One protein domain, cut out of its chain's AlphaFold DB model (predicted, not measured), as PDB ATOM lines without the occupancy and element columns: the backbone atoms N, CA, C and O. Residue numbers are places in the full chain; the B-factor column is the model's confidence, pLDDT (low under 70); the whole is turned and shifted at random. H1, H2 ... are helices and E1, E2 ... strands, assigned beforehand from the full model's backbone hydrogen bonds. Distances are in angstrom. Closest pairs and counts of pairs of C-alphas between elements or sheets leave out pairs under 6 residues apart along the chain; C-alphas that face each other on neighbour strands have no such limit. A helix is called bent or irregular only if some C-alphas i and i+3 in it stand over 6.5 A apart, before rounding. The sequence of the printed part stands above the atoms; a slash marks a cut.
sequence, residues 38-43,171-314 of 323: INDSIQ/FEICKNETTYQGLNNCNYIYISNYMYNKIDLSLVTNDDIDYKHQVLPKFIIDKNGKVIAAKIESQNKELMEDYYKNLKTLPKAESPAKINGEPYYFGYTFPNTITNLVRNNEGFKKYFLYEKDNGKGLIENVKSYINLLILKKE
ATOM      1  N   ILE A  38      26.578  -2.072   0.271       92.25
ATOM      2  CA  ILE A  38      26.840  -1.133  -0.821       92.25
ATOM      3  C   ILE A  38      27.560  -1.881  -1.942       92.25
ATOM      4  O   ILE A  38      28.433  -2.702  -1.672       92.25
ATOM      5  N   ASN A  39      27.217  -1.585  -3.194       90.88
ATOM      6  CA  ASN A  39      27.874  -2.180  -4.352       90.88
ATOM      7  C   ASN A  39      29.298  -1.627  -4.602       90.88
ATOM      8  O   ASN A  39      29.611  -0.474  -4.297       90.88
ATOM      9  N   ASP A  40      30.128  -2.408  -5.294       84.50
ATOM     10  CA  ASP A  40      31.561  -2.115  -5.469       84.50
ATOM     11  C   ASP A  40      31.881  -0.859  -6.302       84.50
ATOM     12  O   ASP A  40      33.004  -0.357  -6.277       84.50
ATOM     13  N   SER A  41      30.915  -0.285  -7.035       86.38
ATOM     14  CA  SER A  41      31.175   0.894  -7.880       86.38
ATOM     15  C   SER A  41      31.038   2.245  -7.182       86.38
ATOM     16  O   SER A  41      31.004   3.280  -7.858       86.38
ATOM     17  N   ILE A  42      30.959   2.258  -5.852       91.62
ATOM     18  CA  ILE A  42      30.775   3.481  -5.070       91.62
ATOM     19  C   ILE A  42      31.895   4.510  -5.284       91.62
ATOM     20  O   ILE A  42      31.604   5.698  -5.369       91.62
ATOM     21  N   GLN A  43      33.154   4.087  -5.441       92.06
ATOM     22  CA  GLN A  43      34.271   5.032  -5.602       92.06
ATOM     23  C   GLN A  43      34.135   5.868  -6.876       92.06
ATOM     24  O   GLN A  43      34.239   7.093  -6.836       92.06
ATOM     25  N   PHE A 171      14.385  11.248 -21.861       98.19
ATOM     26  CA  PHE A 171      14.155   9.948 -22.492       98.19
ATOM     27  C   PHE A 171      13.098  10.081 -23.587       98.19
ATOM     28  O   PHE A 171      12.219  10.933 -23.488       98.19
ATOM     29  N   GLU A 172      13.152   9.217 -24.603       97.69
ATOM     30  CA  GLU A 172      12.282   9.298 -25.788       97.69
ATOM     31  C   GLU A 172      10.787   9.402 -25.437       97.69
ATOM     32  O   GLU A 172      10.065  10.239 -25.975       97.69
ATOM     33  N   ILE A 173      10.325   8.620 -24.455       97.94
ATOM     34  CA  ILE A 173       8.927   8.646 -23.990       97.94
ATOM     35  C   ILE A 173       8.515   9.988 -23.352       97.94
ATOM     36  O   ILE A 173       7.331  10.303 -23.290       97.94
ATOM     37  N   CYS A 174       9.482  10.791 -22.907       98.31
ATOM     38  CA  CYS A 174       9.281  12.062 -22.214       98.31
ATOM     39  C   CYS A 174       9.505  13.289 -23.106       98.31
ATOM     40  O   CYS A 174       9.464  14.413 -22.611       98.31
ATOM     41  N   LYS A 175       9.729  13.114 -24.416       96.81
ATOM     42  CA  LYS A 175      10.066  14.220 -25.333       96.81
ATOM     43  C   LYS A 175       9.002  15.317 -25.441       96.81
ATOM     44  O   LYS A 175       9.331  16.449 -25.777       96.81
ATOM     45  N   ASN A 176       7.746  14.982 -25.146       96.44
ATOM     46  CA  ASN A 176       6.610  15.902 -25.236       96.44
ATOM     47  C   ASN A 176       6.386  16.720 -23.951       96.44
ATOM     48  O   ASN A 176       5.492  17.560 -23.913       96.44
ATOM     49  N   GLU A 177       7.164  16.481 -22.893       96.94
ATOM     50  CA  GLU A 177       7.062  17.249 -21.656       96.94
ATOM     51  C   GLU A 177       7.670  18.647 -21.828       96.94
ATOM     52  O   GLU A 177       8.835  18.813 -22.197       96.94
ATOM     53  N   THR A 178       6.879  19.672 -21.522       94.44
ATOM     54  CA  THR A 178       7.226  21.079 -21.784       94.44
ATOM     55  C   THR A 178       7.741  21.825 -20.555       94.44
ATOM     56  O   THR A 178       8.193  22.963 -20.660       94.44
ATOM     57  N   THR A 179       7.703  21.209 -19.373       95.00
ATOM     58  CA  THR A 179       8.149  21.832 -18.118       95.00
ATOM     59  C   THR A 179       9.232  21.004 -17.446       95.00
ATOM     60  O   THR A 179       9.275  19.784 -17.601       95.00
ATOM     61  N   TYR A 180      10.087  21.648 -16.649       95.00
ATOM     62  CA  TYR A 180      11.101  20.949 -15.858       95.00
ATOM     63  C   TYR A 180      10.468  19.862 -14.971       95.00
ATOM     64  O   TYR A 180      10.965  18.738 -14.890       95.00
ATOM     65  N   GLN A 181       9.365  20.194 -14.293       94.25
ATOM     66  CA  GLN A 181       8.664  19.295 -13.378       94.25
ATOM     67  C   GLN A 181       8.036  18.119 -14.132       94.25
ATOM     68  O   GLN A 181       8.180  16.982 -13.681       94.25
ATOM     69  N   GLY A 182       7.399  18.386 -15.277       96.25
ATOM     70  CA  GLY A 182       6.841  17.361 -16.161       96.25
ATOM     71  C   GLY A 182       7.912  16.389 -16.647       96.25
ATOM     72  O   GLY A 182       7.801  15.186 -16.416       96.25
ATOM     73  N   LEU A 183       9.026  16.911 -17.173       96.50
ATOM     74  CA  LEU A 183      10.174  16.106 -17.599       96.50
ATOM     75  C   LEU A 183      10.736  15.253 -16.465       96.50
ATOM     76  O   LEU A 183      10.916  14.047 -16.617       96.50
ATOM     77  N   ASN A 184      11.012  15.861 -15.311       95.56
ATOM     78  CA  ASN A 184      11.591  15.145 -14.182       95.56
ATOM     79  C   ASN A 184      10.651  14.044 -13.663       95.56
ATOM     80  O   ASN A 184      11.115  12.952 -13.339       95.56
ATOM     81  N   ASN A 185       9.340  14.304 -13.628       96.50
ATOM     82  CA  ASN A 185       8.332  13.318 -13.244       96.50
ATOM     83  C   ASN A 185       8.208  12.186 -14.275       96.50
ATOM     84  O   ASN A 185       8.240  11.016 -13.898       96.50
ATOM     85  N   CYS A 186       8.128  12.511 -15.567       98.44
ATOM     86  CA  CYS A 186       8.077  11.508 -16.628       98.44
ATOM     87  C   CYS A 186       9.321  10.611 -16.603       98.44
ATOM     88  O   CYS A 186       9.197   9.387 -16.565       98.44
ATOM     89  N   ASN A 187      10.519  11.202 -16.514       97.75
ATOM     90  CA  ASN A 187      11.770  10.456 -16.396       97.75
ATOM     91  C   ASN A 187      11.766   9.545 -15.164       97.75
ATOM     92  O   ASN A 187      12.170   8.387 -15.248       97.75
ATOM     93  N   TYR A 188      11.298  10.061 -14.022       97.00
ATOM     94  CA  TYR A 188      11.206   9.294 -12.786       97.00
ATOM     95  C   TYR A 188      10.311   8.061 -12.961       97.00
ATOM     96  O   TYR A 188      10.705   6.952 -12.590       97.00
ATOM     97  N   ILE A 189       9.127   8.239 -13.553       96.75
ATOM     98  CA  ILE A 189       8.168   7.159 -13.816       96.75
ATOM     99  C   ILE A 189       8.757   6.149 -14.803       96.75
ATOM    100  O   ILE A 189       8.703   4.948 -14.542       96.75
ATOM    101  N   TYR A 190       9.351   6.623 -15.900       97.94
ATOM    102  CA  TYR A 190       9.969   5.775 -16.915       97.94
ATOM    103  C   TYR A 190      11.060   4.880 -16.322       97.94
ATOM    104  O   TYR A 190      10.987   3.657 -16.443       97.94
ATOM    105  N   ILE A 191      12.032   5.476 -15.625       97.81
ATOM    106  CA  ILE A 191      13.142   4.747 -15.001       97.81
ATOM    107  C   ILE A 191      12.607   3.765 -13.958       97.81
ATOM    108  O   ILE A 191      13.013   2.604 -13.938       97.81
ATOM    109  N   SER A 192      11.680   4.206 -13.103       96.44
ATOM    110  CA  SER A 192      11.109   3.351 -12.060       96.44
ATOM    111  C   SER A 192      10.414   2.132 -12.661       96.44
ATOM    112  O   SER A 192      10.707   1.008 -12.264       96.44
ATOM    113  N   ASN A 193       9.554   2.334 -13.665       97.12
ATOM    114  CA  ASN A 193       8.850   1.251 -14.352       97.12
ATOM    115  C   ASN A 193       9.812   0.308 -15.080       97.12
ATOM    116  O   ASN A 193       9.627  -0.908 -15.028       97.12
ATOM    117  N   TYR A 194      10.855   0.847 -15.716       97.94
ATOM    118  CA  TYR A 194      11.907   0.037 -16.320       97.94
ATOM    119  C   TYR A 194      12.539  -0.894 -15.278       97.94
ATOM    120  O   TYR A 194      12.609  -2.103 -15.491       97.94
ATOM    121  N   MET A 195      12.928  -0.352 -14.120       97.75
ATOM    122  CA  MET A 195      13.561  -1.135 -13.060       97.75
ATOM    123  C   MET A 195      12.606  -2.161 -12.440       97.75
ATOM    124  O   MET A 195      12.994  -3.319 -12.286       97.75
ATOM    125  N   TYR A 196      11.352  -1.795 -12.153       96.94
ATOM    126  CA  TYR A 196      10.352  -2.714 -11.584       96.94
ATOM    127  C   TYR A 196      10.127  -3.969 -12.430       96.94
ATOM    128  O   TYR A 196       9.776  -5.016 -11.891       96.94
ATOM    129  N   ASN A 197      10.320  -3.865 -13.744       97.31
ATOM    130  CA  ASN A 197      10.087  -4.951 -14.690       97.31
ATOM    131  C   ASN A 197      11.373  -5.665 -15.146       97.31
ATOM    132  O   ASN A 197      11.284  -6.654 -15.871       97.31
ATOM    133  N   LYS A 198      12.558  -5.175 -14.758       97.38
ATOM    134  CA  LYS A 198      13.851  -5.772 -15.133       97.38
ATOM    135  C   LYS A 198      14.518  -6.570 -14.024       97.38
ATOM    136  O   LYS A 198      15.236  -7.512 -14.330       97.38
ATOM    137  N   ILE A 199      14.284  -6.191 -12.772       96.88
ATOM    138  CA  ILE A 199      14.888  -6.846 -11.611       96.88
ATOM    139  C   ILE A 199      14.288  -8.237 -11.408       96.88
ATOM    140  O   ILE A 199      13.074  -8.428 -11.533       96.88
ATOM    141  N   ASP A 200      15.132  -9.194 -11.040       97.69
ATOM    142  CA  ASP A 200      14.712 -10.540 -10.677       97.69
ATOM    143  C   ASP A 200      14.122 -10.571  -9.258       97.69
ATOM    144  O   ASP A 200      14.823 -10.651  -8.248       97.69
ATOM    145  N   LEU A 201      12.791 -10.530  -9.180       97.88
ATOM    146  CA  LEU A 201      12.065 -10.558  -7.909       97.88
ATOM    147  C   LEU A 201      12.096 -11.923  -7.202       97.88
ATOM    148  O   LEU A 201      11.679 -11.995  -6.050       97.88
ATOM    149  N   SER A 202      12.607 -12.988  -7.832       97.44
ATOM    150  CA  SER A 202      12.841 -14.264  -7.133       97.44
ATOM    151  C   SER A 202      13.997 -14.195  -6.126       97.44
ATOM    152  O   SER A 202      14.153 -15.104  -5.321       97.44
ATOM    153  N   LEU A 203      14.805 -13.129  -6.170       97.31
ATOM    154  CA  LEU A 203      15.862 -12.846  -5.193       97.31
ATOM    155  C   LEU A 203      15.311 -12.231  -3.895       97.31
ATOM    156  O   LEU A 203      16.054 -12.033  -2.936       97.31
ATOM    157  N   VAL A 204      14.022 -11.879  -3.869       97.50
ATOM    158  CA  VAL A 204      13.345 -11.318  -2.698       97.50
ATOM    159  C   VAL A 204      12.889 -12.442  -1.772       97.50
ATOM    160  O   VAL A 204      12.366 -13.457  -2.220       97.50
ATOM    161  N   THR A 205      13.025 -12.226  -0.468       96.56
ATOM    162  CA  THR A 205      12.574 -13.145   0.582       96.56
ATOM    163  C   THR A 205      11.359 -12.598   1.336       96.56
ATOM    164  O   THR A 205      11.030 -11.412   1.262       96.56
ATOM    165  N   ASN A 206      10.683 -13.447   2.115       95.75
ATOM    166  CA  ASN A 206       9.610 -12.981   3.001       95.75
ATOM    167  C   ASN A 206      10.136 -12.029   4.087       95.75
ATOM    168  O   ASN A 206       9.446 -11.064   4.418       95.75
ATOM    169  N   ASP A 207      11.365 -12.242   4.561       95.19
ATOM    170  CA  ASP A 207      12.036 -11.374   5.533       95.19
ATOM    171  C   ASP A 207      12.223  -9.954   4.981       95.19
ATOM    172  O   ASP A 207      11.988  -8.978   5.694       95.19
ATOM    173  N   ASP A 208      12.543  -9.814   3.689       96.19
ATOM    174  CA  ASP A 208      12.638  -8.501   3.039       96.19
ATOM    175  C   ASP A 208      11.322  -7.712   3.110       96.19
ATOM    176  O   ASP A 208      11.320  -6.480   3.214       96.19
ATOM    177  N   ILE A 209      10.191  -8.418   3.062       96.56
ATOM    178  CA  ILE A 209       8.853  -7.831   3.151       96.56
ATOM    179  C   ILE A 209       8.487  -7.532   4.606       96.56
ATOM    180  O   ILE A 209       8.030  -6.427   4.902       96.56
ATOM    181  N   ASP A 210       8.717  -8.484   5.510       94.62
ATOM    182  CA  ASP A 210       8.370  -8.364   6.930       94.62
ATOM    183  C   ASP A 210       9.169  -7.270   7.632       94.62
ATOM    184  O   ASP A 210       8.613  -6.476   8.397       94.62
ATOM    185  N   TYR A 211      10.456  -7.157   7.306       93.25
ATOM    186  CA  TYR A 211      11.356  -6.150   7.867       93.25
ATOM    187  C   TYR A 211      11.439  -4.875   7.031       93.25
ATOM    188  O   TYR A 211      12.209  -3.972   7.360       93.25
ATOM    189  N   LYS A 212      10.612  -4.760   5.981       94.88
ATOM    190  CA  LYS A 212      10.526  -3.579   5.109       94.88
ATOM    191  C   LYS A 212      11.899  -3.150   4.588       94.88
ATOM    192  O   LYS A 212      12.207  -1.954   4.550       94.88
ATOM    193  N   HIS A 213      12.714  -4.126   4.196       96.19
ATOM    194  CA  HIS A 213      14.016  -3.882   3.596       96.19
ATOM    195  C   HIS A 213      13.884  -2.967   2.372       96.19
ATOM    196  O   HIS A 213      12.832  -2.855   1.724       96.19
ATOM    197  N   GLN A 214      14.963  -2.253   2.082       96.50
ATOM    198  CA  GLN A 214      14.987  -1.161   1.122       96.50
ATOM    199  C   GLN A 214      16.037  -1.399   0.050       96.50
ATOM    200  O   GLN A 214      17.019  -2.109   0.253       96.50
ATOM    201  N   VAL A 215      15.832  -0.748  -1.088       96.69
ATOM    202  CA  VAL A 215      16.864  -0.553  -2.102       96.69
ATOM    203  C   VAL A 215      16.967   0.947  -2.335       96.69
ATOM    204  O   VAL A 215      15.976   1.607  -2.658       96.69
ATOM    205  N   LEU A 216      18.161   1.499  -2.130       97.12
ATOM    206  CA  LEU A 216      18.453   2.931  -2.179       97.12
ATOM    207  C   LEU A 216      19.413   3.231  -3.341       97.12
ATOM    208  O   LEU A 216      20.600   3.486  -3.131       97.12
ATOM    209  N   PRO A 217      18.928   3.168  -4.589       96.81
ATOM    210  CA  PRO A 217      19.717   3.462  -5.769       96.81
ATOM    211  C   PRO A 217      19.966   4.967  -5.925       96.81
ATOM    212  O   PRO A 217      19.054   5.802  -5.887       96.81
ATOM    213  N   LYS A 218      21.222   5.302  -6.197       97.44
ATOM    214  CA  LYS A 218      21.676   6.588  -6.722       97.44
ATOM    215  C   LYS A 218      22.537   6.327  -7.941       97.44
ATOM    216  O   LYS A 218      23.351   5.409  -7.924       97.44
ATOM    217  N   PHE A 219      22.390   7.110  -8.998       97.44
ATOM    218  CA  PHE A 219      23.206   6.913 -10.195       97.44
ATOM    219  C   PHE A 219      23.363   8.178 -11.014       97.44
ATOM    220  O   PHE A 219      22.595   9.122 -10.861       97.44
ATOM    221  N   ILE A 220      24.381   8.180 -11.867       97.19
ATOM    222  CA  ILE A 220      24.782   9.327 -12.671       97.19
ATOM    223  C   ILE A 220      24.681   8.962 -14.147       97.19
ATOM    224  O   ILE A 220      25.272   7.974 -14.599       97.19
ATOM    225  N   ILE A 221      23.948   9.795 -14.879       97.12
ATOM    226  CA  ILE A 221      23.892   9.810 -16.335       97.12
ATOM    227  C   ILE A 221      24.951  10.780 -16.863       97.12
ATOM    228  O   ILE A 221      25.140  11.861 -16.302       97.12
ATOM    229  N   ASP A 222      25.665  10.388 -17.915       96.44
ATOM    230  CA  ASP A 222      26.688  11.201 -18.565       96.44
ATOM    231  C   ASP A 222      26.135  12.165 -19.624       96.44
ATOM    232  O   ASP A 222      24.941  12.232 -19.913       96.44
ATOM    233  N   LYS A 223      27.060  12.893 -20.254       96.44
ATOM    234  CA  LYS A 223      26.782  13.842 -21.339       96.44
ATOM    235  C   LYS A 223      26.254  13.189 -22.625       96.44
ATOM    236  O   LYS A 223      25.872  13.911 -23.535       96.44
ATOM    237  N   ASN A 224      26.238  11.858 -22.708       97.44
ATOM    238  CA  ASN A 224      25.705  11.080 -23.829       97.44
ATOM    239  C   ASN A 224      24.385  10.377 -23.468       97.44
ATOM    240  O   ASN A 224      23.906   9.534 -24.230       97.44
ATOM    241  N   GLY A 225      23.831  10.660 -22.284       97.00
ATOM    242  CA  GLY A 225      22.596  10.050 -21.815       97.00
ATOM    243  C   GLY A 225      22.755   8.635 -21.251       97.00
ATOM    244  O   GLY A 225      21.741   7.983 -21.022       97.00
ATOM    245  N   LYS A 226      23.973   8.133 -21.003       97.81
ATOM    246  CA  LYS A 226      24.213   6.773 -20.477       97.81
ATOM    247  C   LYS A 226      24.482   6.764 -18.976       97.81
ATOM    248  O   LYS A 226      25.155   7.647 -18.453       97.81
ATOM    249  N   VAL A 227      24.039   5.712 -18.284       97.31
ATOM    250  CA  VAL A 227      24.417   5.466 -16.882       97.31
ATOM    251  C   VAL A 227      25.897   5.081 -16.812       97.31
ATOM    252  O   VAL A 227      26.304   4.070 -17.383       97.31
ATOM    253  N   ILE A 228      26.709   5.856 -16.089       96.12
ATOM    254  CA  ILE A 228      28.163   5.620 -15.992       96.12
ATOM    255  C   ILE A 228      28.654   5.253 -14.593       96.12
ATOM    256  O   ILE A 228      29.746   4.686 -14.460       96.12
ATOM    257  N   ALA A 229      27.873   5.563 -13.561       96.25
ATOM    258  CA  ALA A 229      28.183   5.250 -12.173       96.25
ATOM    259  C   ALA A 229      26.899   5.107 -11.356       96.25
ATOM    260  O   ALA A 229      25.916   5.795 -11.620       96.25
ATOM    261  N   ALA A 230      26.926   4.235 -10.352       96.69
ATOM    262  CA  ALA A 230      25.828   4.063  -9.416       96.69
ATOM    263  C   ALA A 230      26.341   3.671  -8.027       96.69
ATOM    264  O   ALA A 230      27.386   3.028  -7.898       96.69
ATOM    265  N   LYS A 231      25.576   4.062  -7.015       97.00
ATOM    266  CA  LYS A 231      25.654   3.631  -5.625       97.00
ATOM    267  C   LYS A 231      24.301   3.010  -5.291       97.00
ATOM    268  O   LYS A 231      23.300   3.722  -5.266       97.00
ATOM    269  N   ILE A 232      24.258   1.704  -5.076       97.19
ATOM    270  CA  ILE A 232      23.053   0.980  -4.666       97.19
ATOM    271  C   ILE A 232      23.288   0.489  -3.246       97.19
ATOM    272  O   ILE A 232      24.311  -0.144  -2.993       97.19
ATOM    273  N   GLU A 233      22.359   0.795  -2.344       97.06
ATOM    274  CA  GLU A 233      22.412   0.325  -0.958       97.06
ATOM    275  C   GLU A 233      21.197  -0.558  -0.661       97.06
ATOM    276  O   GLU A 233      20.076  -0.180  -1.007       97.06
ATOM    277  N   SER A 234      21.390  -1.728  -0.051       96.94
ATOM    278  CA  SER A 234      20.287  -2.621   0.338       96.94
ATOM    279  C   SER A 234      20.695  -3.592   1.442       96.94
ATOM    280  O   SER A 234      21.870  -3.918   1.578       96.94
ATOM    281  N   GLN A 235      19.725  -4.081   2.214       96.38
ATOM    282  CA  GLN A 235      19.919  -5.218   3.116       96.38
ATOM    283  C   GLN A 235      20.029  -6.554   2.354       96.38
ATOM    284  O   GLN A 235      20.683  -7.476   2.829       96.38
ATOM    285  N   ASN A 236      19.444  -6.653   1.152       96.31
ATOM    286  CA  ASN A 236      19.495  -7.854   0.318       96.31
ATOM    287  C   ASN A 236      20.619  -7.735  -0.727       96.31
ATOM    288  O   ASN A 236      20.523  -6.957  -1.682       96.31
ATOM    289  N   LYS A 237      21.696  -8.512  -0.540       96.19
ATOM    290  CA  LYS A 237      22.895  -8.475  -1.394       96.19
ATOM    291  C   LYS A 237      22.606  -8.878  -2.841       96.19
ATOM    292  O   LYS A 237      23.027  -8.178  -3.757       96.19
ATOM    293  N   GLU A 238      21.904  -9.989  -3.046       97.00
ATOM    294  CA  GLU A 238      21.644 -10.521  -4.389       97.00
ATOM    295  C   GLU A 238      20.775  -9.550  -5.192       97.00
ATOM    296  O   GLU A 238      21.083  -9.225  -6.340       97.00
ATOM    297  N   LEU A 239      19.741  -8.997  -4.551       96.81
ATOM    298  CA  LEU A 239      18.886  -7.981  -5.152       96.81
ATOM    299  C   LEU A 239      19.659  -6.695  -5.474       96.81
ATOM    300  O   LEU A 239      19.428  -6.092  -6.518       96.81
ATOM    301  N   MET A 240      20.576  -6.261  -4.603       97.12
ATOM    302  CA  MET A 240      21.429  -5.091  -4.843       97.12
ATOM    303  C   MET A 240      22.298  -5.264  -6.097       97.12
ATOM    304  O   MET A 240      22.395  -4.344  -6.916       97.12
ATOM    305  N   GLU A 241      22.929  -6.428  -6.248       97.06
ATOM    306  CA  GLU A 241      23.780  -6.753  -7.395       97.06
ATOM    307  C   GLU A 241      22.965  -6.851  -8.693       97.06
ATOM    308  O   GLU A 241      23.356  -6.271  -9.713       97.06
ATOM    309  N   ASP A 242      21.800  -7.503  -8.648       97.69
ATOM    310  CA  ASP A 242      20.891  -7.589  -9.792       97.69
ATOM    311  C   ASP A 242      20.326  -6.214 -10.187       97.69
ATOM    312  O   ASP A 242      20.306  -5.860 -11.372       97.69
ATOM    313  N   TYR A 243      19.970  -5.375  -9.208       97.38
ATOM    314  CA  TYR A 243      19.553  -3.993  -9.448       97.38
ATOM    315  C   TYR A 243      20.651  -3.215 -10.171       97.38
ATOM    316  O   TYR A 243      20.394  -2.566 -11.186       97.38
ATOM    317  N   TYR A 244      21.889  -3.286  -9.675       97.06
ATOM    318  CA  TYR A 244      23.032  -2.608 -10.281       97.06
ATOM    319  C   TYR A 244      23.279  -3.069 -11.725       97.06
ATOM    320  O   TYR A 244      23.522  -2.240 -12.609       97.06
ATOM    321  N   LYS A 245      23.185  -4.378 -11.979       97.25
ATOM    322  CA  LYS A 245      23.338  -4.967 -13.314       97.25
ATOM    323  C   LYS A 245      22.264  -4.461 -14.279       97.25
ATOM    324  O   LYS A 245      22.610  -3.980 -15.357       97.25
ATOM    325  N   ASN A 246      20.992  -4.521 -13.889       97.81
ATOM    326  CA  ASN A 246      19.870  -4.078 -14.723       97.81
ATOM    327  C   ASN A 246      19.845  -2.555 -14.923       97.81
ATOM    328  O   ASN A 246      19.474  -2.065 -15.985       97.81
ATOM    329  N   LEU A 247      20.312  -1.779 -13.945       97.19
ATOM    330  CA  LEU A 247      20.398  -0.328 -14.088       97.19
ATOM    331  C   LEU A 247      21.376   0.087 -15.201       97.19
ATOM    332  O   LEU A 247      21.134   1.067 -15.902       97.19
ATOM    333  N   LYS A 248      22.457  -0.674 -15.417       95.75
ATOM    334  CA  LYS A 248      23.393  -0.430 -16.530       95.75
ATOM    335  C   LYS A 248      22.791  -0.697 -17.906       95.75
ATOM    336  O   LYS A 248      23.341  -0.217 -18.894       95.75
ATOM    337  N   THR A 249      21.702  -1.461 -17.984       97.62
ATOM    338  CA  THR A 249      21.008  -1.737 -19.247       97.62
ATOM    339  C   THR A 249      19.910  -0.723 -19.551       97.62
ATOM    340  O   THR A 249      19.261  -0.840 -20.592       97.62
ATOM    341  N   LEU A 250      19.694   0.264 -18.668       97.69
ATOM    342  CA  LEU A 250      18.767   1.365 -18.904       97.69
ATOM    343  C   LEU A 250      19.089   2.015 -20.264       97.69
ATOM    344  O   LEU A 250      20.253   2.358 -20.507       97.69
ATOM    345  N   PRO A 251      18.095   2.179 -21.159       97.94
ATOM    346  CA  PRO A 251      18.301   2.852 -22.434       97.94
ATOM    347  C   PRO A 251      18.922   4.229 -22.228       97.94
ATOM    348  O   PRO A 251      18.673   4.874 -21.215       97.94
ATOM    349  N   LYS A 252      19.744   4.686 -23.175       97.69
ATOM    350  CA  LYS A 252      20.286   6.044 -23.088       97.69
ATOM    351  C   LYS A 252      19.154   7.073 -23.202       97.69
ATOM    352  O   LYS A 252      18.173   6.831 -23.903       97.69
ATOM    353  N   ALA A 253      19.312   8.219 -22.550       98.12
ATOM    354  CA  ALA A 253      18.460   9.372 -22.812       98.12
ATOM    355  C   ALA A 253      18.637   9.835 -24.270       98.12
ATOM    356  O   ALA A 253      19.741   9.769 -24.817       98.12
ATOM    357  N   GLU A 254      17.551  10.305 -24.879       97.62
ATOM    358  CA  GLU A 254      17.544  10.880 -26.228       97.62
ATOM    359  C   GLU A 254      18.322  12.199 -26.248       97.62
ATOM    360  O   GLU A 254      19.126  12.455 -27.139       97.62
ATOM    361  N   SER A 255      18.147  13.013 -25.205       96.88
ATOM    362  CA  SER A 255      18.961  14.203 -24.960       96.88
ATOM    363  C   SER A 255      19.586  14.154 -23.565       96.88
ATOM    364  O   SER A 255      18.902  13.794 -22.601       96.88
ATOM    365  N   PRO A 256      20.872  14.516 -23.414       97.12
ATOM    366  CA  PRO A 256      21.503  14.584 -22.104       97.12
ATOM    367  C   PRO A 256      20.939  15.750 -21.289       97.12
ATOM    368  O   PRO A 256      20.329  16.677 -21.826       97.12
ATOM    369  N   ALA A 257      21.192  15.726 -19.982       96.44
ATOM    370  CA  ALA A 257      20.996  16.912 -19.160       96.44
ATOM    371  C   ALA A 257      21.880  18.051 -19.660       96.44
ATOM    372  O   ALA A 257      22.976  17.810 -20.176       96.44
ATOM    373  N   LYS A 258      21.439  19.289 -19.445       95.12
ATOM    374  CA  LYS A 258      22.233  20.474 -19.761       95.12
ATOM    375  C   LYS A 258      22.480  21.306 -18.514       95.12
ATOM    376  O   LYS A 258      21.612  21.398 -17.650       95.12
ATOM    377  N   ILE A 259      23.644  21.945 -18.453       92.31
ATOM    378  CA  ILE A 259      23.916  23.085 -17.574       92.31
ATOM    379  C   ILE A 259      24.289  24.260 -18.465       92.31
ATOM    380  O   ILE A 259      25.261  24.181 -19.211       92.31
ATOM    381  N   ASN A 260      23.532  25.350 -18.362       91.19
ATOM    382  CA  ASN A 260      23.702  26.553 -19.173       91.19
ATOM    383  C   ASN A 260      23.765  26.252 -20.685       91.19
ATOM    384  O   ASN A 260      24.631  26.769 -21.377       91.19
ATOM    385  N   GLY A 261      22.882  25.376 -21.176       92.06
ATOM    386  CA  GLY A 261      22.825  24.959 -22.586       92.06
ATOM    387  C   GLY A 261      23.765  23.804 -22.959       92.06
ATOM    388  O   GLY A 261      23.488  23.077 -23.912       92.06
ATOM    389  N   GLU A 262      24.806  23.551 -22.165       93.44
ATOM    390  CA  GLU A 262      25.843  22.563 -22.477       93.44
ATOM    391  C   GLU A 262      25.566  21.184 -21.860       93.44
ATOM    392  O   GLU A 262      25.244  21.115 -20.667       93.44
ATOM    393  N   PRO A 263      25.759  20.071 -22.600       95.75
ATOM    394  CA  PRO A 263      25.622  18.720 -22.068       95.75
ATOM    395  C   PRO A 263      26.422  18.490 -20.782       95.75
ATOM    396  O   PRO A 263      27.633  18.748 -20.694       95.75
ATOM    397  N   TYR A 264      25.750  17.950 -19.770       94.81
ATOM    398  CA  TYR A 264      26.326  17.727 -18.455       94.81
ATOM    399  C   TYR A 264      25.874  16.414 -17.817       94.81
ATOM    400  O   TYR A 264      24.989  15.721 -18.311       94.81
ATOM    401  N   TYR A 265      26.539  16.062 -16.719       95.06
ATOM    402  CA  TYR A 265      26.179  14.907 -15.911       95.06
ATOM    403  C   TYR A 265      24.933  15.199 -15.072       95.06
ATOM    404  O   TYR A 265      24.727  16.334 -14.637       95.06
ATOM    405  N   PHE A 266      24.140  14.167 -14.788       94.31
ATOM    406  CA  PHE A 266      22.937  14.293 -13.969       94.31
ATOM    407  C   PHE A 266      22.781  13.126 -13.003       94.31
ATOM    408  O   PHE A 266      22.851  11.966 -13.408       94.31
ATOM    409  N   GLY A 267      22.556  13.441 -11.729       94.88
ATOM    410  CA  GLY A 267      22.350  12.461 -10.670       94.88
ATOM    411  C   GLY A 267      20.868  12.190 -10.415       94.88
ATOM    412  O   GLY A 267      20.082  13.119 -10.251       94.88
ATOM    413  N   TYR A 268      20.502  10.917 -10.306       96.00
ATOM    414  CA  TYR A 268      19.198  10.480  -9.824       96.00
ATOM    415  C   TYR A 268      19.293   9.797  -8.459       96.00
ATOM    416  O   TYR A 268      20.325   9.243  -8.081       96.00
ATOM    417  N   THR A 269      18.185   9.806  -7.719       95.31
ATOM    418  CA  THR A 269      18.016   9.108  -6.436       95.31
ATOM    419  C   THR A 269      16.599   8.535  -6.373       95.31
ATOM    420  O   THR A 269      15.639   9.295  -6.474       95.31
ATOM    421  N   PHE A 270      16.463   7.212  -6.216       93.12
ATOM    422  CA  PHE A 270      15.168   6.505  -6.243       93.12
ATOM    423  C   PHE A 270      14.971   5.597  -5.018       93.12
ATOM    424  O   PHE A 270      14.933   4.376  -5.165       93.12
ATOM    425  N   PRO A 271      14.860   6.145  -3.798       92.56
ATOM    426  CA  PRO A 271      14.695   5.324  -2.606       92.56
ATOM    427  C   PRO A 271      13.399   4.515  -2.697       92.56
ATOM    428  O   PRO A 271      12.330   5.068  -2.961       92.56
ATOM    429  N   ASN A 272      13.487   3.205  -2.476       94.12
ATOM    430  CA  ASN A 272      12.344   2.313  -2.592       94.12
ATOM    431  C   ASN A 272      12.352   1.234  -1.505       94.12
ATOM    432  O   ASN A 272      13.406   0.832  -1.015       94.12
ATOM    433  N   THR A 273      11.170   0.742  -1.139       96.00
ATOM    434  CA  THR A 273      11.057  -0.478  -0.329       96.00
ATOM    435  C   THR A 273      10.972  -1.678  -1.262       96.00
ATOM    436  O   THR A 273      10.409  -1.573  -2.354       96.00
ATOM    437  N   ILE A 274      11.471  -2.835  -0.836       96.75
ATOM    438  CA  ILE A 274      11.385  -4.055  -1.650       96.75
ATOM    439  C   ILE A 274       9.917  -4.424  -1.921       96.75
ATOM    440  O   ILE A 274       9.556  -4.755  -3.048       96.75
ATOM    441  N   THR A 275       9.023  -4.221  -0.949       97.12
ATOM    442  CA  THR A 275       7.571  -4.371  -1.147       97.12
ATOM    443  C   THR A 275       7.035  -3.507  -2.291       97.12
ATOM    444  O   THR A 275       6.195  -3.956  -3.067       97.12
ATOM    445  N   ASN A 276       7.504  -2.263  -2.418       96.25
ATOM    446  CA  ASN A 276       7.083  -1.376  -3.498       96.25
ATOM    447  C   ASN A 276       7.677  -1.786  -4.852       96.25
ATOM    448  O   ASN A 276       6.986  -1.616  -5.857       96.25
ATOM    449  N   LEU A 277       8.896  -2.339  -4.890       96.50
ATOM    450  CA  LEU A 277       9.447  -2.931  -6.116       96.50
ATOM    451  C   LEU A 277       8.519  -4.039  -6.630       96.50
ATOM    452  O   LEU A 277       8.096  -4.000  -7.784       96.50
ATOM    453  N   VAL A 278       8.122  -4.961  -5.746       97.56
ATOM    454  CA  VAL A 278       7.218  -6.066  -6.097       97.56
ATOM    455  C   VAL A 278       5.845  -5.542  -6.504       97.56
ATOM    456  O   VAL A 278       5.340  -5.897  -7.562       97.56
ATOM    457  N   ARG A 279       5.249  -4.640  -5.717       96.75
ATOM    458  CA  ARG A 279       3.895  -4.127  -5.978       96.75
ATOM    459  C   ARG A 279       3.760  -3.431  -7.335       96.75
ATOM    460  O   ARG A 279       2.691  -3.454  -7.941       96.75
ATOM    461  N   ASN A 280       4.816  -2.760  -7.788       96.62
ATOM    462  CA  ASN A 280       4.773  -2.002  -9.034       96.62
ATOM    463  C   ASN A 280       5.155  -2.821 -10.273       96.62
ATOM    464  O   ASN A 280       4.905  -2.346 -11.385       96.62
ATOM    465  N   ASN A 281       5.682  -4.035 -10.093       97.81
ATOM    466  CA  ASN A 281       5.956  -4.982 -11.168       97.81
ATOM    467  C   ASN A 281       4.666  -5.386 -11.904       97.81
ATOM    468  O   ASN A 281       3.623  -5.630 -11.294       97.81
ATOM    469  N   GLU A 282       4.730  -5.471 -13.232       97.12
ATOM    470  CA  GLU A 282       3.571  -5.820 -14.063       97.12
ATOM    471  C   GLU A 282       3.067  -7.246 -13.835       97.12
ATOM    472  O   GLU A 282       1.857  -7.478 -13.852       97.12
ATOM    473  N   GLY A 283       3.972  -8.195 -13.589       97.19
ATOM    474  CA  GLY A 283       3.614  -9.571 -13.261       97.19
ATOM    475  C   GLY A 283       2.834  -9.651 -11.951       97.19
ATOM    476  O   GLY A 283       1.780 -10.286 -11.911       97.19
ATOM    477  N   PHE A 284       3.265  -8.913 -10.920       97.38
ATOM    478  CA  PHE A 284       2.515  -8.822  -9.667       97.38
ATOM    479  C   PHE A 284       1.146  -8.172  -9.873       97.38
ATOM    480  O   PHE A 284       0.158  -8.672  -9.353       97.38
ATOM    481  N   LYS A 285       1.056  -7.083 -10.647       96.69
ATOM    482  CA  LYS A 285      -0.234  -6.431 -10.935       96.69
ATOM    483  C   LYS A 285      -1.227  -7.403 -11.581       96.69
ATOM    484  O   LYS A 285      -2.386  -7.428 -11.180       96.69
ATOM    485  N   LYS A 286      -0.774  -8.227 -12.533       95.88
ATOM    486  CA  LYS A 286      -1.600  -9.275 -13.164       95.88
ATOM    487  C   LYS A 286      -1.997 -10.366 -12.169       95.88
ATOM    488  O   LYS A 286      -3.175 -10.697 -12.084       95.88
ATOM    489  N   TYR A 287      -1.038 -10.870 -11.392       95.50
ATOM    490  CA  TYR A 287      -1.282 -11.852 -10.331       95.50
ATOM    491  C   TYR A 287      -2.313 -11.341  -9.312       95.50
ATOM    492  O   TYR A 287      -3.287 -12.019  -9.010       95.50
ATOM    493  N   PHE A 288      -2.145 -10.109  -8.835       94.44
ATOM    494  CA  PHE A 288      -3.019  -9.499  -7.840       94.44
ATOM    495  C   PHE A 288      -4.446  -9.304  -8.356       94.44
ATOM    496  O   PHE A 288      -5.387  -9.466  -7.590       94.44
ATOM    497  N   LEU A 289      -4.624  -8.976  -9.640       91.62
ATOM    498  CA  LEU A 289      -5.953  -8.882 -10.249       91.62
ATOM    499  C   LEU A 289      -6.660 -10.242 -10.321       91.62
ATOM    500  O   LEU A 289      -7.871 -10.280 -10.141       91.62
ATOM    501  N   TYR A 290      -5.919 -11.328 -10.554       90.12
ATOM    502  CA  TYR A 290      -6.462 -12.690 -10.577       90.12
ATOM    503  C   TYR A 290      -6.833 -13.195  -9.172       90.12
ATOM    504  O   TYR A 290      -7.871 -13.818  -8.988       90.12
ATOM    505  N   GLU A 291      -6.017 -12.876  -8.167       87.38
ATOM    506  CA  GLU A 291      -6.175 -13.360  -6.787       87.38
ATOM    507  C   GLU A 291      -7.024 -12.446  -5.889       87.38
ATOM    508  O   GLU A 291      -7.202 -12.732  -4.702       87.38
ATOM    509  N   LYS A 292      -7.519 -11.317  -6.414       77.44
ATOM    510  CA  LYS A 292      -8.151 -10.252  -5.618       77.44
ATOM    511  C   LYS A 292      -9.327 -10.748  -4.768       77.44
ATOM    512  O   LYS A 292      -9.544 -10.227  -3.674       77.44
ATOM    513  N   ASP A 293     -10.044 -11.758  -5.246       78.75
ATOM    514  CA  ASP A 293     -11.262 -12.271  -4.614       78.75
ATOM    515  C   ASP A 293     -10.987 -13.327  -3.526       78.75
ATOM    516  O   ASP A 293     -11.897 -13.738  -2.809       78.75
ATOM    517  N   ASN A 294      -9.721 -13.707  -3.314       81.75
ATOM    518  CA  ASN A 294      -9.331 -14.745  -2.352       81.75
ATOM    519  C   ASN A 294      -9.208 -14.242  -0.899       81.75
ATOM    520  O   ASN A 294      -8.688 -14.953  -0.039       81.75
ATOM    521  N   GLY A 295      -9.634 -13.007  -0.605       82.81
ATOM    522  CA  GLY A 295      -9.676 -12.443   0.754       82.81
ATOM    523  C   GLY A 295      -8.316 -12.142   1.406       82.81
ATOM    524  O   GLY A 295      -8.283 -11.657   2.535       82.81
ATOM    525  N   LYS A 296      -7.195 -12.395   0.715       87.88
ATOM    526  CA  LYS A 296      -5.833 -12.128   1.207       87.88
ATOM    527  C   LYS A 296      -5.516 -10.631   1.237       87.88
ATOM    528  O   LYS A 296      -5.813  -9.890   0.296       87.88
ATOM    529  N   GLY A 297      -4.811 -10.196   2.276       91.44
ATOM    530  CA  GLY A 297      -4.244  -8.856   2.368       91.44
ATOM    531  C   GLY A 297      -3.148  -8.603   1.325       91.44
ATOM    532  O   GLY A 297      -2.574  -9.516   0.730       91.44
ATOM    533  N   LEU A 298      -2.805  -7.330   1.102       91.62
ATOM    534  CA  LEU A 298      -1.782  -6.943   0.121       91.62
ATOM    535  C   LEU A 298      -0.417  -7.598   0.398       91.62
ATOM    536  O   LEU A 298       0.233  -8.070  -0.530       91.62
ATOM    537  N   ILE A 299       0.015  -7.631   1.660       94.94
ATOM    538  CA  ILE A 299       1.315  -8.201   2.046       94.94
ATOM    539  C   ILE A 299       1.347  -9.716   1.818       94.94
ATOM    540  O   ILE A 299       2.326 -10.234   1.291       94.94
ATOM    541  N   GLU A 300       0.264 -10.418   2.138       94.94
ATOM    542  CA  GLU A 300       0.135 -11.861   1.904       94.94
ATOM    543  C   GLU A 300       0.160 -12.188   0.410       94.94
ATOM    544  O   GLU A 300       0.807 -13.151  -0.006       94.94
ATOM    545  N   ASN A 301      -0.479 -11.353  -0.413       95.44
ATOM    546  CA  ASN A 301      -0.420 -11.474  -1.866       95.44
ATOM    547  C   ASN A 301       0.990 -11.225  -2.412       95.44
ATOM    548  O   ASN A 301       1.442 -11.977  -3.273       95.44
ATOM    549  N   VAL A 302       1.709 -10.221  -1.896       96.50
ATOM    550  CA  VAL A 302       3.114  -9.968  -2.259       96.50
ATOM    551  C   VAL A 302       3.983 -11.190  -1.950       96.50
ATOM    552  O   VAL A 302       4.697 -11.659  -2.833       96.50
ATOM    553  N   LYS A 303       3.876 -11.753  -0.741       96.88
ATOM    554  CA  LYS A 303       4.624 -12.959  -0.349       96.88
ATOM    555  C   LYS A 303       4.265 -14.177  -1.199       96.88
ATOM    556  O   LYS A 303       5.146 -14.901  -1.648       96.88
ATOM    557  N   SER A 304       2.974 -14.379  -1.461       96.19
ATOM    558  CA  SER A 304       2.497 -15.486  -2.301       96.19
ATOM    559  C   SER A 304       3.077 -15.401  -3.716       96.19
ATOM    560  O   SER A 304       3.556 -16.401  -4.246       96.19
ATOM    561  N   TYR A 305       3.110 -14.198  -4.298       97.38
ATOM    562  CA  TYR A 305       3.714 -13.964  -5.606       97.38
ATOM    563  C   TYR A 305       5.227 -14.221  -5.612       97.38
ATOM    564  O   TYR A 305       5.728 -14.871  -6.524       97.38
ATOM    565  N   ILE A 306       5.955 -13.766  -4.588       97.38
ATOM    566  CA  ILE A 306       7.396 -14.036  -4.452       97.38
ATOM    567  C   ILE A 306       7.661 -15.547  -4.406       97.38
ATOM    568  O   ILE A 306       8.480 -16.048  -5.174       97.38
ATOM    569  N   ASN A 307       6.922 -16.288  -3.575       97.19
ATOM    570  CA  ASN A 307       7.067 -17.743  -3.475       97.19
ATOM    571  C   ASN A 307       6.799 -18.440  -4.821       97.19
ATOM    572  O   ASN A 307       7.529 -19.355  -5.197       97.19
ATOM    573  N   LEU A 308       5.794 -17.983  -5.578       96.81
ATOM    574  CA  LEU A 308       5.515 -18.482  -6.927       96.81
ATOM    575  C   LEU A 308       6.710 -18.269  -7.875       96.81
ATOM    576  O   LEU A 308       7.064 -19.172  -8.633       96.81
ATOM    577  N   LEU A 309       7.351 -17.095  -7.830       97.00
ATOM    578  CA  LEU A 309       8.533 -16.805  -8.648       97.00
ATOM    579  C   LEU A 309       9.731 -17.688  -8.278       97.00
ATOM    580  O   LEU A 309      10.430 -18.163  -9.176       97.00
ATOM    581  N   ILE A 310       9.951 -17.925  -6.983       95.88
ATOM    582  CA  ILE A 310      11.014 -18.813  -6.489       95.88
ATOM    583  C   ILE A 310      10.799 -20.235  -7.019       95.88
ATOM    584  O   ILE A 310      11.689 -20.780  -7.674       95.88
ATOM    585  N   LEU A 311       9.595 -20.789  -6.839       95.94
ATOM    586  CA  LEU A 311       9.245 -22.133  -7.319       95.94
ATOM    587  C   LEU A 311       9.439 -22.270  -8.834       95.94
ATOM    588  O   LEU A 311      10.006 -23.256  -9.305       95.94
ATOM    589  N   LYS A 312       9.017 -21.265  -9.610       95.38
ATOM    590  CA  LYS A 312       9.204 -21.261 -11.066       95.38
ATOM    591  C   LYS A 312      10.689 -21.302 -11.449       95.38
ATOM    592  O   LYS A 312      11.075 -22.069 -12.329       95.38
ATOM    593  N   LYS A 313      11.532 -20.516 -10.777       93.75
ATOM    594  CA  LYS A 313      12.979 -20.477 -11.034       93.75
ATOM    595  C   LYS A 313      13.676 -21.785 -10.654       93.75
ATOM    596  O   LYS A 313      14.613 -22.195 -11.334       93.75
ATOM    597  N   GLU A 314      13.235 -22.448  -9.588       92.50
ATOM    598  CA  GLU A 314      13.731 -23.778  -9.212       92.50
ATOM    599  C   GLU A 314      13.368 -24.832 -10.261       92.50
ATOM    600  O   GLU A 314      14.239 -25.588 -10.694       92.50
TER     601      GLU A 314
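AT A GLANCE: This is residues 38 to 43 and 171 to 314 of the 323 residues of an uncharacterized protein of Wenyingzhuangia fucanilytica (UniProt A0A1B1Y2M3). A narrow antiparallel sheet, E2 E1 E5, has H3 packed along one face; the small hairpin of E3 and E4 lies beyond one end of the sheet, and H2, H4, H5 and H6 gather as a crossed cluster toward the other. The long helix H1 only grazes the sheet, and its last residues, 195 to 198, reach H3. The printed part has 150 residues with six named helices and five named strands, in the order H1 H2 E1 E2 H3 E3 E4 E5 H4 H5 H6, a mixed class. It is compact, with a radius of gyration of the C-alphas of 17.0 A, yet elongated, spanning 54 by 35 by 24 A.

HOW THE PARTS SIT: Start at H1, residues 180 to 198, which touches H3, residues 237 to 247, with its residues 195 to 198 alone; the closest C-alphas, of Lys 198 and Asn 246, are 6.3 A apart. Next come H2, residues 206 to 210, and the hairpin of E1, residues 214 to 221, and E2, residues 227 to 234, where N 218 and O 231 are 2.8 A apart. On E1's other side is E5, residues 266 to 269, antiparallel at 174 degrees, with N 221 and O 266 at 2.8 A. H3 is on this sheet at a height of 8.5 A and runs along E2, at 22 degrees on the local plane. Look on to the hairpin of E3, residues 257 to 259, and E4, residues 262 to 264, where N 264 and O 257 are 2.8 A apart; E4 runs on into E5 at 38 degrees. H4, residues 274 to 280, touches H1 about perpendicular at 77 degrees, with the C-alphas of Tyr 196 and Leu 277 closest at 5.5 A. H3 and H4 on one face of the sheet make two layers, helices on one side of strands. H5, residues 282 to 294, touches H6, residues 298 to 314, at a steep tilt of 59 degrees, opposite ways; the C-alphas of Phe 284 and Tyr 305 are closest at 6.7 A. H6 also touches H2, Lys 303 to Asn 206, with C-alphas 6.0 A apart. Every O i to N i+4 pair is within hydrogen-bond range in H1, H2, H3, H4 and H6, and 7 of 9 are in H5.

IN THESE COORDINATES: Find C-alpha 180 at (11.101, 20.949, -15.858); from there H1 runs 26.9 A to C-alpha 198. E1 measures 22.5 A, E2 19.5 A, H3 15.3 A and H5 19.6 A; H5 is irregular, with C-alphas 290 and 293 7.7 A apart. H6 runs 24.7 A and ends at C-alpha 314, (13.731, -23.778, -9.212).

THE WHOLE: The C-alphas farthest apart, of Asn 260 and Asn 294, are 55.5 A apart. Residues 44 to 170 are not printed, and C-alphas 43 and 171 are 26.7 A apart across that cut. No link between named elements is long. The mean pLDDT of the printed part is 95.4, and no printed residue is under 70.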